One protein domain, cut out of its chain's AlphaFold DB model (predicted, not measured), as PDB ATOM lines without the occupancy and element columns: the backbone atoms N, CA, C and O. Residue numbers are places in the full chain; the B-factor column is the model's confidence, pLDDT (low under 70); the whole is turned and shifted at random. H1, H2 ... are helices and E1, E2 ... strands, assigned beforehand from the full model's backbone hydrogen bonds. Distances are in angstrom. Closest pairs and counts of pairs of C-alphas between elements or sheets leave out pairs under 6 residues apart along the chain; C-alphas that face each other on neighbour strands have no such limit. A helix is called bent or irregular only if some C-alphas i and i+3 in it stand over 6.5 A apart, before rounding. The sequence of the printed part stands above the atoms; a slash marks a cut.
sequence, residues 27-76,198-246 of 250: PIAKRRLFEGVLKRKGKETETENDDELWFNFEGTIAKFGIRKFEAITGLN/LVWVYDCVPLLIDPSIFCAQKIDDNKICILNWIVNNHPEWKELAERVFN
ATOM      1  N   PRO A  27      21.363  34.828  29.743       46.25
ATOM      2  CA  PRO A  27      20.524  33.965  30.578       46.25
ATOM      3  C   PRO A  27      21.338  32.971  31.411       46.25
ATOM      4  O   PRO A  27      21.037  32.737  32.584       46.25
ATOM      5  N   ILE A  28      22.409  32.412  30.837       38.66
ATOM      6  CA  ILE A  28      23.280  31.432  31.500       38.66
ATOM      7  C   ILE A  28      24.086  32.097  32.619       38.66
ATOM      8  O   ILE A  28      24.200  31.546  33.715       38.66
ATOM      9  N   ALA A  29      24.618  33.291  32.371       39.28
ATOM     10  CA  ALA A  29      25.376  34.048  33.355       39.28
ATOM     11  C   ALA A  29      24.476  34.567  34.496       39.28
ATOM     12  O   ALA A  29      24.822  34.387  35.666       39.28
ATOM     13  N   LYS A  30      23.266  35.067  34.185       40.78
ATOM     14  CA  LYS A  30      22.230  35.377  35.189       40.78
ATOM     15  C   LYS A  30      21.908  34.150  36.046       40.78
ATOM     16  O   LYS A  30      21.922  34.234  37.272       40.78
ATOM     17  N   ARG A  31      21.695  32.986  35.424       40.44
ATOM     18  CA  ARG A  31      21.433  31.717  36.122       40.44
ATOM     19  C   ARG A  31      22.581  31.307  37.046       40.44
ATOM     20  O   ARG A  31      22.322  30.932  38.184       40.44
ATOM     21  N   ARG A  32      23.836  31.404  36.597       37.19
ATOM     22  CA  ARG A  32      25.020  31.068  37.410       37.19
ATOM     23  C   ARG A  32      25.190  31.981  38.617       37.19
ATOM     24  O   ARG A  32      25.628  31.493  39.649       37.19
ATOM     25  N   LEU A  33      24.800  33.252  38.531       46.00
ATOM     26  CA  LEU A  33      24.816  34.146  39.687       46.00
ATOM     27  C   LEU A  33      23.706  33.840  40.681       46.00
ATOM     28  O   LEU A  33      23.977  33.763  41.875       46.00
ATOM     29  N   PHE A  34      22.476  33.633  40.204       45.81
ATOM     30  CA  PHE A  34      21.405  33.151  41.074       45.81
ATOM     31  C   PHE A  34      21.855  31.865  41.773       45.81
ATOM     32  O   PHE A  34      21.721  31.743  42.981       45.81
ATOM     33  N   GLU A  35      22.503  30.946  41.062       44.41
ATOM     34  CA  GLU A  35      23.069  29.751  41.679       44.41
ATOM     35  C   GLU A  35      24.275  30.041  42.598       44.41
ATOM     36  O   GLU A  35      24.373  29.413  43.640       44.41
ATOM     37  N   GLY A  36      25.163  30.989  42.301       42.56
ATOM     38  CA  GLY A  36      26.349  31.298  43.115       42.56
ATOM     39  C   GLY A  36      26.044  32.073  44.402       42.56
ATOM     40  O   GLY A  36      26.588  31.750  45.458       42.56
ATOM     41  N   VAL A  37      25.128  33.043  44.331       48.88
ATOM     42  CA  VAL A  37      24.681  33.869  45.466       48.88
ATOM     43  C   VAL A  37      23.659  33.114  46.328       48.88
ATOM     44  O   VAL A  37      23.649  33.295  47.546       48.88
ATOM     45  N   LEU A  38      22.838  32.220  45.746       47.91
ATOM     46  CA  LEU A  38      21.893  31.396  46.520       47.91
ATOM     47  C   LEU A  38      22.410  30.005  46.930       47.91
ATOM     48  O   LEU A  38      21.924  29.479  47.925       47.91
ATOM     49  N   LYS A  39      23.372  29.375  46.230       41.19
ATOM     50  CA  LYS A  39      23.840  28.002  46.557       41.19
ATOM     51  C   LYS A  39      25.147  27.912  47.341       41.19
ATOM     52  O   LYS A  39      25.650  26.795  47.500       41.19
ATOM     53  N   ARG A  40      25.689  28.978  47.940       42.31
ATOM     54  CA  ARG A  40      26.594  28.750  49.086       42.31
ATOM     55  C   ARG A  40      25.744  28.296  50.272       42.31
ATOM     56  O   ARG A  40      25.414  29.096  51.143       42.31
ATOM     57  N   LYS A  41      25.397  26.999  50.264       39.41
ATOM     58  CA  LYS A  41      24.833  26.227  51.378       39.41
ATOM     59  C   LYS A  41      25.694  26.468  52.621       39.41
ATOM     60  O   LYS A  41      26.652  25.744  52.882       39.41
ATOM     61  N   GLY A  42      25.374  27.519  53.365       36.12
ATOM     62  CA  GLY A  42      25.741  27.636  54.764       36.12
ATOM     63  C   GLY A  42      24.904  26.613  55.519       36.12
ATOM     64  O   GLY A  42      23.708  26.516  55.271       36.12
ATOM     65  N   LYS A  43      25.576  25.803  56.340       33.31
ATOM     66  CA  LYS A  43      25.036  24.770  57.239       33.31
ATOM     67  C   LYS A  43      23.528  24.877  57.512       33.31
ATOM     68  O   LYS A  43      23.059  25.875  58.047       33.31
ATOM     69  N   GLU A  44      22.832  23.781  57.221       39.78
ATOM     70  CA  GLU A  44      21.473  23.457  57.660       39.78
ATOM     71  C   GLU A  44      21.337  23.595  59.188       39.78
ATOM     72  O   GLU A  44      21.483  22.618  59.913       39.78
ATOM     73  N   THR A  45      21.070  24.795  59.699       39.03
ATOM     74  CA  THR A  45      20.576  25.014  61.066       39.03
ATOM     75  C   THR A  45      19.812  26.333  61.122       39.03
ATOM     76  O   THR A  45      20.387  27.361  61.451       39.03
ATOM     77  N   GLU A  46      18.541  26.286  60.728       43.81
ATOM     78  CA  GLU A  46      17.400  27.145  61.100       43.81
ATOM     79  C   GLU A  46      16.353  26.916  60.004       43.81
ATOM     80  O   GLU A  46      16.667  27.006  58.822       43.81
ATOM     81  N   THR A  47      15.134  26.519  60.370       42.16
ATOM     82  CA  THR A  47      14.028  26.346  59.417       42.16
ATOM     83  C   THR A  47      13.892  27.616  58.579       42.16
ATOM     84  O   THR A  47      13.586  28.667  59.147       42.16
ATOM     85  N   GLU A  48      14.154  27.537  57.270       54.44
ATOM     86  CA  GLU A  48      13.966  28.662  56.351       54.44
ATOM     87  C   GLU A  48      12.546  29.200  56.549       54.44
ATOM     88  O   GLU A  48      11.565  28.467  56.414       54.44
ATOM     89  N   ASN A  49      12.429  30.469  56.944       64.75
ATOM     90  CA  ASN A  49      11.129  31.108  57.034       64.75
ATOM     91  C   ASN A  49      10.601  31.285  55.604       64.75
ATOM     92  O   ASN A  49      11.182  32.030  54.807       64.75
ATOM     93  N   ASP A  50       9.499  30.609  55.279       70.06
ATOM     94  CA  ASP A  50       8.853  30.682  53.965       70.06
ATOM     95  C   ASP A  50       8.409  32.106  53.590       70.06
ATOM     96  O   ASP A  50       8.189  32.384  52.410       70.06
ATOM     97  N   ASP A  51       8.410  33.038  54.538       81.56
ATOM     98  CA  ASP A  51       8.101  34.440  54.298       81.56
ATOM     99  C   ASP A  51       9.333  35.328  54.092       81.56
ATOM    100  O   ASP A  51       9.159  36.531  53.963       81.56
ATOM    101  N   GLU A  52      10.567  34.813  54.057       88.06
ATOM    102  CA  GLU A  52      11.795  35.621  53.914       88.06
ATOM    103  C   GLU A  52      12.705  35.137  52.772       88.06
ATOM    104  O   GLU A  52      12.586  34.004  52.290       88.06
ATOM    105  N   LEU A  53      13.637  36.000  52.347       87.06
ATOM    106  CA  LEU A  53      14.759  35.631  51.479       87.06
ATOM    107  C   LEU A  53      16.076  35.694  52.246       87.06
ATOM    108  O   LEU A  53      16.330  36.636  52.999       87.06
ATOM    109  N   TRP A  54      16.903  34.679  52.038       85.06
ATOM    110  CA  TRP A  54      18.162  34.485  52.741       85.06
ATOM    111  C   TRP A  54      19.272  34.363  51.701       85.06
ATOM    112  O   TRP A  54      19.171  33.565  50.771       85.06
ATOM    113  N   PHE A  55      20.315  35.178  51.845       79.88
ATOM    114  CA  PHE A  55      21.436  35.228  50.913       79.88
ATOM    115  C   PHE A  55      22.756  35.170  51.674       79.88
ATOM    116  O   PHE A  55      22.880  35.744  52.755       79.88
ATOM    117  N   ASN A  56      23.741  34.475  51.109       75.44
ATOM    118  CA  ASN A  56      25.070  34.347  51.693       75.44
ATOM    119  C   ASN A  56      26.080  35.135  50.854       75.44
ATOM    120  O   ASN A  56      26.500  34.685  49.787       75.44
ATOM    121  N   PHE A  57      26.484  36.298  51.358       71.12
ATOM    122  CA  PHE A  57      27.525  37.130  50.766       71.12
ATOM    123  C   PHE A  57      28.849  36.845  51.482       71.12
ATOM    124  O   PHE A  57      29.071  37.311  52.596       71.12
ATOM    125  N   GLU A  58      29.706  36.022  50.867       69.56
ATOM    126  CA  GLU A  58      31.061  35.712  51.371       69.56
ATOM    127  C   GLU A  58      31.129  35.239  52.840       69.56
ATOM    128  O   GLU A  58      32.073  35.525  53.568       69.56
ATOM    129  N   GLY A  59      30.129  34.478  53.293       70.31
ATOM    130  CA  GLY A  59      30.036  33.981  54.671       70.31
ATOM    131  C   GLY A  59      29.149  34.834  55.579       70.31
ATOM    132  O   GLY A  59      28.800  34.387  56.672       70.31
ATOM    133  N   THR A  60      28.720  36.011  55.122       73.88
ATOM    134  CA  THR A  60      27.742  36.854  55.817       73.88
ATOM    135  C   THR A  60      26.333  36.520  55.341       73.88
ATOM    136  O   THR A  60      25.997  36.693  54.168       73.88
ATOM    137  N   ILE A  61      25.483  36.054  56.259       80.94
ATOM    138  CA  ILE A  61      24.071  35.789  55.969       80.94
ATOM    139  C   ILE A  61      23.293  37.103  56.054       80.94
ATOM    140  O   ILE A  61      23.160  37.689  57.129       80.94
ATOM    141  N   ALA A  62      22.740  37.534  54.928       84.56
ATOM    142  CA  ALA A  62      21.837  38.668  54.840       84.56
ATOM    143  C   ALA A  62      20.393  38.176  54.668       84.56
ATOM    144  O   ALA A  62      20.116  37.255  53.895       84.56
ATOM    145  N   LYS A  63      19.465  38.810  55.392       89.75
ATOM    146  CA  LYS A  63      18.039  38.460  55.394       89.75
ATOM    147  C   LYS A  63      17.209  39.622  54.856       89.75
ATOM    148  O   LYS A  63      17.352  40.756  55.318       89.75
ATOM    149  N   PHE A  64      16.316  39.325  53.920       91.25
ATOM    150  CA  PHE A  64      15.288  40.243  53.447       91.25
ATOM    151  C   PHE A  64      13.916  39.736  53.884       91.25
ATOM    152  O   PHE A  64      13.405  38.748  53.358       91.25
ATOM    153  N   GLY A  65      13.353  40.419  54.879       94.19
ATOM    154  CA  GLY A  65      12.048  40.120  55.463       94.19
ATOM    155  C   GLY A  65      11.079  41.299  55.360       94.19
ATOM    156  O   GLY A  65      11.480  42.423  55.043       94.19
ATOM    157  N   ILE A  66       9.812  41.083  55.724       95.56
ATOM    158  CA  ILE A  66       8.752  42.101  55.613       95.56
ATOM    159  C   ILE A  66       9.066  43.395  56.372       95.56
ATOM    160  O   ILE A  66       8.770  44.480  55.887       95.56
ATOM    161  N   ARG A  67       9.739  43.307  57.526       94.62
ATOM    162  CA  ARG A  67      10.168  44.490  58.296       94.62
ATOM    163  C   ARG A  67      11.212  45.320  57.552       94.62
ATOM    164  O   ARG A  67      11.216  46.541  57.649       94.62
ATOM    165  N   LYS A  68      12.108  44.659  56.809       94.69
ATOM    166  CA  LYS A  68      13.123  45.332  55.991       94.69
ATOM    167  C   LYS A  68      12.462  45.983  54.775       94.69
ATOM    168  O   LYS A  68      12.771  47.131  54.478       94.69
ATOM    169  N   PHE A  69      11.503  45.303  54.145       95.50
ATOM    170  CA  PHE A  69      10.669  45.884  53.089       95.50
ATOM    171  C   PHE A  69       9.889  47.114  53.583       95.50
ATOM    172  O   PHE A  69       9.917  48.158  52.937       95.50
ATOM    173  N   GLU A  70       9.244  47.032  54.746       96.06
ATOM    174  CA  GLU A  70       8.526  48.152  55.366       96.06
ATOM    175  C   GLU A  70       9.454  49.341  55.639       96.06
ATOM    176  O   GLU A  70       9.147  50.457  55.234       96.06
ATOM    177  N   ALA A  71      10.627  49.111  56.238       94.88
ATOM    178  CA  ALA A  71      11.601  50.174  56.495       94.88
ATOM    179  C   ALA A  71      12.118  50.831  55.201       94.88
ATOM    180  O   ALA A  71      12.280  52.051  55.132       94.88
ATOM    181  N   ILE A  72      12.350  50.034  54.155       94.06
ATOM    182  CA  ILE A  72      12.844  50.539  52.872       94.06
ATOM    183  C   ILE A  72      11.784  51.364  52.153       94.06
ATOM    184  O   ILE A  72      12.094  52.434  51.637       94.06
ATOM    185  N   THR A  73      10.553  50.865  52.104       94.12
ATOM    186  CA  THR A  73       9.480  51.437  51.282       94.12
ATOM    187  C   THR A  73       8.647  52.482  52.018       94.12
ATOM    188  O   THR A  73       8.020  53.318  51.375       94.12
ATOM    189  N   GLY A  74       8.609  52.427  53.350       94.88
ATOM    190  CA  GLY A  74       7.697  53.208  54.184       94.88
ATOM    191  C   GLY A  74       6.226  52.787  54.071       94.88
ATOM    192  O   GLY A  74       5.361  53.475  54.608       94.88
ATOM    193  N   LEU A  75       5.915  51.697  53.358       95.06
ATOM    194  CA  LEU A  75       4.541  51.253  53.131       95.06
ATOM    195  C   LEU A  75       3.999  50.457  54.316       95.06
ATOM    196  O   LEU A  75       4.700  49.626  54.890       95.06
ATOM    197  N   ASN A  76       2.708  50.629  54.604       95.12
ATOM    198  CA  ASN A  76       2.026  49.874  55.647       95.12
ATOM    199  C   ASN A  76       2.061  48.361  55.357       95.12
ATOM    200  O   ASN A  76       1.483  47.889  54.371       95.12
ATOM    201  N   LEU A 198      16.679  45.960  45.459       86.25
ATOM    202  CA  LEU A 198      17.874  46.674  44.996       86.25
ATOM    203  C   LEU A 198      18.463  47.555  46.102       86.25
ATOM    204  O   LEU A 198      19.647  47.446  46.405       86.25
ATOM    205  N   VAL A 199      17.621  48.352  46.766       88.69
ATOM    206  CA  VAL A 199      18.032  49.181  47.911       88.69
ATOM    207  C   VAL A 199      18.604  48.324  49.038       88.69
ATOM    208  O   VAL A 199      19.635  48.657  49.615       88.69
ATOM    209  N   TRP A 200      17.964  47.195  49.338       89.88
ATOM    210  CA  TRP A 200      18.469  46.262  50.339       89.88
ATOM    211  C   TRP A 200      19.835  45.671  49.974       89.88
ATOM    212  O   TRP A 200      20.683  45.499  50.848       89.88
ATOM    213  N   VAL A 201      20.068  45.373  48.699       85.06
ATOM    214  CA  VAL A 201      21.356  44.856  48.231       85.06
ATOM    215  C   VAL A 201      22.443  45.934  48.344       85.06
ATOM    216  O   VAL A 201      23.543  45.608  48.783       85.06
ATOM    217  N   TYR A 202      22.144  47.208  48.065       84.25
ATOM    218  CA  TYR A 202      23.087  48.314  48.309       84.25
ATOM    219  C   TYR A 202      23.441  48.481  49.793       84.25
ATOM    220  O   TYR A 202      24.593  48.760  50.115       84.25
ATOM    221  N   ASP A 203      22.485  48.245  50.699       83.06
ATOM    222  CA  ASP A 203      22.741  48.204  52.146       83.06
ATOM    223  C   ASP A 203      23.666  47.032  52.545       83.06
ATOM    224  O   ASP A 203      24.424  47.148  53.507       83.06
ATOM    225  N   CYS A 204      23.563  45.880  51.871       81.75
ATOM    226  CA  CYS A 204      24.218  44.633  52.296       81.75
ATOM    227  C   CYS A 204      25.559  44.354  51.615       81.75
ATOM    228  O   CYS A 204      26.348  43.580  52.152       81.75
ATOM    229  N   VAL A 205      25.807  44.932  50.436       79.12
ATOM    230  CA  VAL A 205      26.979  44.633  49.605       79.12
ATOM    231  C   VAL A 205      27.793  45.915  49.390       79.12
ATOM    232  O   VAL A 205      27.554  46.638  48.421       79.12
ATOM    233  N   PRO A 206      28.790  46.192  50.255       75.31
ATOM    234  CA  PRO A 206      29.610  47.403  50.174       75.31
ATOM    235  C   PRO A 206      30.332  47.596  48.831       75.31
ATOM    236  O   PRO A 206      30.619  48.721  48.444       75.31
ATOM    237  N   LEU A 207      30.593  46.519  48.084       74.81
ATOM    238  CA  LEU A 207      31.227  46.605  46.763       74.81
ATOM    239  C   LEU A 207      30.366  47.358  45.736       74.81
ATOM    240  O   LEU A 207      30.898  48.004  44.843       74.81
ATOM    241  N   LEU A 208      29.036  47.325  45.856       72.94
ATOM    242  CA  LEU A 208      28.152  48.009  44.901       72.94
ATOM    243  C   LEU A 208      28.121  49.528  45.098       72.94
ATOM    244  O   LEU A 208      27.747  50.268  44.188       72.94
ATOM    245  N   ILE A 209      28.518  49.991  46.278       74.75
ATOM    246  CA  ILE A 209      28.632  51.415  46.603       74.75
ATOM    247  C   ILE A 209      30.072  51.916  46.431       74.75
ATOM    248  O   ILE A 209      30.349  53.088  46.688       74.75
ATOM    249  N   ASP A 210      30.986  51.042  45.997       73.19
ATOM    250  CA  ASP A 210      32.376  51.398  45.764       73.19
ATOM    251  C   ASP A 210      32.491  52.376  44.574       73.19
ATOM    252  O   ASP A 210      31.900  52.131  43.511       73.19
ATOM    253  N   PRO A 211      33.268  53.469  44.700       67.12
ATOM    254  CA  PRO A 211      33.475  54.441  43.625       67.12
ATOM    255  C   PRO A 211      34.082  53.868  42.333       67.12
ATOM    256  O   PRO A 211      34.100  54.553  41.318       67.12
ATOM    257  N   SER A 212      34.610  52.645  42.324       63.16
ATOM    258  CA  SER A 212      35.113  51.980  41.111       63.16
ATOM    259  C   SER A 212      34.023  51.252  40.307       63.16
ATOM    260  O   SER A 212      34.185  51.019  39.105       63.16
ATOM    261  N   ILE A 213      32.894  50.921  40.943       64.75
ATOM    262  CA  ILE A 213      31.741  50.238  40.333       64.75
ATOM    263  C   ILE A 213      30.562  51.219  40.151       64.75
ATOM    264  O   ILE A 213      29.804  51.092  39.193       64.75
ATOM    265  N   PHE A 214      30.442  52.231  41.024       61.69
ATOM    266  CA  PHE A 214      29.506  53.370  40.959       61.69
ATOM    267  C   PHE A 214      28.032  52.996  40.676       61.69
ATOM    268  O   PHE A 214      27.371  53.642  39.861       61.69
ATOM    269  N   CYS A 215      27.475  51.984  41.359       71.00
ATOM    270  CA  CYS A 215      26.045  51.659  41.206       71.00
ATOM    271  C   CYS A 215      25.152  52.658  41.948       71.00
ATOM    272  O   CYS A 215      24.211  53.203  41.377       71.00
ATOM    273  N   ALA A 216      25.425  52.891  43.232       77.56
ATOM    274  CA  ALA A 216      24.564  53.693  44.091       77.56
ATOM    275  C   ALA A 216      25.372  54.462  45.137       77.56
ATOM    276  O   ALA A 216      26.392  53.988  45.628       77.56
ATOM    277  N   GLN A 217      24.885  55.644  45.503       82.31
ATOM    278  CA  GLN A 217      25.454  56.485  46.546       82.31
ATOM    279  C   GLN A 217      24.403  56.742  47.622       82.31
ATOM    280  O   GLN A 217      23.302  57.208  47.318       82.31
ATOM    281  N   LYS A 218      24.757  56.482  48.886       85.56
ATOM    282  CA  LYS A 218      23.947  56.915  50.025       85.56
ATOM    283  C   LYS A 218      24.186  58.406  50.262       85.56
ATOM    284  O   LYS A 218      25.323  58.817  50.489       85.56
ATOM    285  N   ILE A 219      23.132  59.209  50.184       88.19
ATOM    286  CA  ILE A 219      23.188  60.676  50.279       88.19
ATOM    287  C   ILE A 219      22.497  61.241  51.521       88.19
ATOM    288  O   ILE A 219      22.677  62.416  51.829       88.19
ATOM    289  N   ASP A 220      21.708  60.426  52.219       87.00
ATOM    290  CA  ASP A 220      20.901  60.861  53.361       87.00
ATOM    291  C   ASP A 220      20.659  59.697  54.342       87.00
ATOM    292  O   ASP A 220      21.073  58.562  54.093       87.00
ATOM    293  N   ASP A 221      19.989  59.969  55.461       87.56
ATOM    294  CA  ASP A 221      19.606  58.996  56.488       87.56
ATOM    295  C   ASP A 221      18.149  59.190  56.955       87.56
ATOM    296  O   ASP A 221      17.817  59.176  58.142       87.56
ATOM    297  N   ASN A 222      17.242  59.378  55.994       88.62
ATOM    298  CA  ASN A 222      15.802  59.401  56.220       88.62
ATOM    299  C   ASN A 222      15.294  58.069  56.777       88.62
ATOM    300  O   ASN A 222      15.813  56.990  56.479       88.62
ATOM    301  N   LYS A 223      14.165  58.148  57.492       86.31
ATOM    302  CA  LYS A 223      13.438  56.974  58.000       86.31
ATOM    303  C   LYS A 223      12.983  56.018  56.894       86.31
ATOM    304  O   LYS A 223      12.884  54.825  57.148       86.31
ATOM    305  N   ILE A 224      12.681  56.540  55.706       87.25
ATOM    306  CA  ILE A 224      12.292  55.747  54.536       87.25
ATOM    307  C   ILE A 224      13.557  55.482  53.724       87.25
ATOM    308  O   ILE A 224      14.060  56.392  53.060       87.25
ATOM    309  N   CYS A 225      14.089  54.256  53.783       88.44
ATOM    310  CA  CYS A 225      15.452  54.015  53.305       88.44
ATOM    311  C   CYS A 225      15.615  54.217  51.796       88.44
ATOM    312  O   CYS A 225      16.690  54.632  51.382       88.44
ATOM    313  N   ILE A 226      14.589  53.977  50.967       87.88
ATOM    314  CA  ILE A 226      14.707  54.172  49.509       87.88
ATOM    315  C   ILE A 226      15.033  55.622  49.122       87.88
ATOM    316  O   ILE A 226      15.656  55.846  48.092       87.88
ATOM    317  N   LEU A 227      14.678  56.600  49.961       88.06
ATOM    318  CA  LEU A 227      14.961  58.018  49.711       88.06
ATOM    319  C   LEU A 227      16.415  58.405  50.009       88.06
ATOM    320  O   LEU A 227      16.834  59.512  49.687       88.06
ATOM    321  N   ASN A 228      17.190  57.502  50.610       88.00
ATOM    322  CA  ASN A 228      18.575  57.758  50.997       88.00
ATOM    323  C   ASN A 228      19.571  57.482  49.876       88.00
ATOM    324  O   ASN A 228      20.760  57.727  50.061       88.00
ATOM    325  N   TRP A 229      19.111  56.953  48.745       86.25
ATOM    326  CA  TRP A 229      19.965  56.426  47.692       86.25
ATOM    327  C   TRP A 229      19.757  57.181  46.382       86.25
ATOM    328  O   TRP A 229      18.630  57.334  45.916       86.25
ATOM    329  N   ILE A 230      20.859  57.597  45.759       84.06
ATOM    330  CA  ILE A 230      20.889  58.008  44.354       84.06
ATOM    331  C   ILE A 230      21.596  56.917  43.557       84.06
ATOM    332  O   ILE A 230      22.695  56.489  43.908       84.06
ATOM    333  N   VAL A 231      20.963  56.485  42.470       78.88
ATOM    334  CA  VAL A 231      21.529  55.532  41.512       78.88
ATOM    335  C   VAL A 231      21.956  56.331  40.287       78.88
ATOM    336  O   VAL A 231      21.111  56.860  39.570       78.88
ATOM    337  N   ASN A 232      23.267  56.477  40.095       69.31
ATOM    338  CA  ASN A 232      23.825  57.304  39.020       69.31
ATOM    339  C   ASN A 232      23.991  56.521  37.715       69.31
ATOM    340  O   ASN A 232      23.936  57.115  36.644       69.31
ATOM    341  N   ASN A 233      24.177  55.202  37.810       67.81
ATOM    342  CA  ASN A 233      24.357  54.309  36.677       67.81
ATOM    343  C   ASN A 233      23.611  52.995  36.916       67.81
ATOM    344  O   ASN A 233      23.526  52.498  38.039       67.81
ATOM    345  N   HIS A 234      23.114  52.411  35.830       66.56
ATOM    346  CA  HIS A 234      22.601  51.047  35.806       66.56
ATOM    347  C   HIS A 234      23.631  50.183  35.080       66.56
ATOM    348  O   HIS A 234      23.544  50.074  33.857       66.56
ATOM    349  N   PRO A 235      24.637  49.639  35.789       62.34
ATOM    350  CA  PRO A 235      25.666  48.845  35.140       62.34
ATOM    351  C   PRO A 235      25.033  47.637  34.469       62.34
ATOM    352  O   PRO A 235      24.124  46.992  35.012       62.34
ATOM    353  N   GLU A 236      25.509  47.342  33.268       64.94
ATOM    354  CA  GLU A 236      25.055  46.163  32.558       64.94
ATOM    355  C   GLU A 236      25.480  44.904  33.312       64.94
ATOM    356  O   GLU A 236      26.467  44.872  34.051       64.94
ATOM    357  N   TRP A 237      24.736  43.824  33.087       61.03
ATOM    358  CA  TRP A 237      25.025  42.522  33.678       61.03
ATOM    359  C   TRP A 237      26.504  42.120  33.539       61.03
ATOM    360  O   TRP A 237      27.094  41.624  34.496       61.03
ATOM    361  N   LYS A 238      27.097  42.353  32.361       62.09
ATOM    362  CA  LYS A 238      28.493  42.003  32.066       62.09
ATOM    363  C   LYS A 238      29.465  42.717  33.016       62.09
ATOM    364  O   LYS A 238      30.338  42.071  33.585       62.09
ATOM    365  N   GLU A 239      29.247  44.005  33.276       64.19
ATOM    366  CA  GLU A 239      30.094  44.798  34.175       64.19
ATOM    367  C   GLU A 239      29.973  44.344  35.633       64.19
ATOM    368  O   GLU A 239      30.977  44.232  36.335       64.19
ATOM    369  N   LEU A 240      28.753  44.037  36.088       64.38
ATOM    370  CA  LEU A 240      28.527  43.500  37.433       64.38
ATOM    371  C   LEU A 240      29.152  42.110  37.598       64.38
ATOM    372  O   LEU A 240      29.786  41.839  38.615       64.38
ATOM    373  N   ALA A 241      28.998  41.235  36.602       62.72
ATOM    374  CA  ALA A 241      29.593  39.903  36.606       62.72
ATOM    375  C   ALA A 241      31.116  39.976  36.735       62.72
ATOM    376  O   ALA A 241      31.682  39.330  37.610       62.72
ATOM    377  N   GLU A 242      31.768  40.805  35.923       65.31
ATOM    378  CA  GLU A 242      33.222  40.955  35.933       65.31
ATOM    379  C   GLU A 242      33.751  41.588  37.221       65.31
ATOM    380  O   GLU A 242      34.717  41.087  37.791       65.31
ATOM    381  N   ARG A 243      33.122  42.669  37.696       63.66
ATOM    382  CA  ARG A 243      33.674  43.484  38.789       63.66
ATOM    383  C   ARG A 243      33.235  43.053  40.184       63.66
ATOM    384  O   ARG A 243      33.927  43.355  41.147       63.66
ATOM    385  N   VAL A 244      32.082  42.398  40.311       62.56
ATOM    386  CA  VAL A 244      31.497  42.047  41.618       62.56
ATOM    387  C   VAL A 244      31.546  40.544  41.863       62.56
ATOM    388  O   VAL A 244      31.760  40.117  42.992       62.56
ATOM    389  N   PHE A 245      31.346  39.732  40.822       62.31
ATOM    390  CA  PHE A 245      31.080  38.300  40.993       62.31
ATOM    391  C   PHE A 245      32.187  37.374  40.473       62.31
ATOM    392  O   PHE A 245      32.281  36.242  40.937       62.31
ATOM    393  N   ASN A 246      33.045  37.851  39.568       60.53
ATOM    394  CA  ASN A 246      34.188  37.114  39.021       60.53
ATOM    395  C   ASN A 246      35.503  37.382  39.770       60.53
ATOM    396  O   ASN A 246      36.569  37.024  39.269       60.53
TER     397      ASN A 246
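What this domain is: This is residues 27 to 76 and 198 to 246 of the 250 residues of the protein "DUF1985 domain-containing protein" of Cucumis melo var. makuwa (UniProt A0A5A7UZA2). An open ring of small parts surrounds one short helix, H3, which sits near the middle. The hairpin E1 and E2 makes one side of the ring and the small sheet E3 and E4 makes the opposite side; H2 with H5 joins them at one end, H6 with H1 at the other, and H4 lies next to H3, near E3 and H6, while residues 43 to 48 stick out as a loop. The printed part has 99 residues with six named helices and four named strands, in the order H1, E1, E2, H2, H3, H4, E3, H5, E4, H6; the class is mixed, helices and strands. Both sheets have two antiparallel strands, in the orders E1 - E2 and E3 - E4. The whole is only just compact, close to loose, with a radius of gyration of the C-alphas of 14.7 A and spans of 38 by 36 by 23 A.

Where its parts are: Strand E1 is residues 53 to 57, 12.9 A from first to last C-alpha, beginning with C-alpha 53 at (14.759, 35.631, 51.479). Strand E2 is residues 60 to 64, 13.1 A long. Helix H1, the longest by residues, is residues 27 to 38 and measures 16.2 A, beginning with C-alpha 27 at (20.524, 33.965, 30.578). H2 is residues 66 to 73, 10.3 A long, and H3 is residues 198 to 204, 9.9 A long. The short helices H4 and H5 are residues 206 to 209 and 225 to 228. Strands E3 and E4 are residues 216 to 218 and 229 to 231. H6 is residues 237 to 245, 10.4 A long, ending with C-alpha 245 at (31.080, 38.300, 40.993); it is neither bent nor irregular, but only just, with C-alphas 242 and 245 6.1 A apart.

How they stand to each other: E1 and E2 are a hairpin, antiparallel at 154 degrees between their directions; N 55 and O 62 are within hydrogen-bond range at 2.9 A, and N 62 and O 55 at 2.8 A. The closest C-alphas of E1 and H1 are those of Phe 55 and Leu 38, 5.8 A apart. On the E2 side, the C-alphas of Ala 62 and Cys 204 of H3 are the closest, at 6.9 A. H3 and H2 only just touch, with 3 pairs of C-alphas within 8 A, the closest Val 199 and Ile 72 at 7.3 A. They run opposite ways at a steep tilt of 68 degrees, only just short of about perpendicular. H2 touches H5, where the C-alphas of Ile 72 and Cys 225 are closest, at 4.4 A. H3 and H4 are close but not clearly touching, with the C-alphas of Tyr 202 and Leu 208 closest at 6.1 A. E3 and E4 are antiparallel at 158 degrees, with N 217 and O 230 within hydrogen-bond range at 2.8 A. The closest C-alphas of E3 and H4 are those of Ala 216 and Ile 209, 5.3 A apart. H1, with residues 29 to 33 alone, only just touches H6, with 3 pairs of C-alphas within 8 A, the closest Leu 33 and Phe 245 at 7.6 A; the two run the same way at a shallow tilt of 29 degrees. Among the pairs that stay apart are E2 and E3, H3 and H6, and H1 and H2. In H1, H2, H3 and H6 every O i to N i+4 pair is within hydrogen-bond range; H4 and H5 are too short for such a pair, and each has its 1 O i to N i+3 pair within range.

The domain as a whole: The two C-alphas farthest apart are those of Thr 45 and Asn 232, at 39.2 A. Residues 77 to 197 are not printed, and C-alphas 76 and 198 are 19.4 A apart across this cut, which lies between H2 and H3. The link from H1 to E1, 14 residues, is long; residues 43 to 48 in it stand free. The mean pLDDT of the printed part is 71.1, and 43 residues are under 70: residues 27 to 49, residue 58, residues 211 to 214 and residues 232 to 246. In this predicted model the mean pLDDT of H1 is 43 and that of H6 is 63.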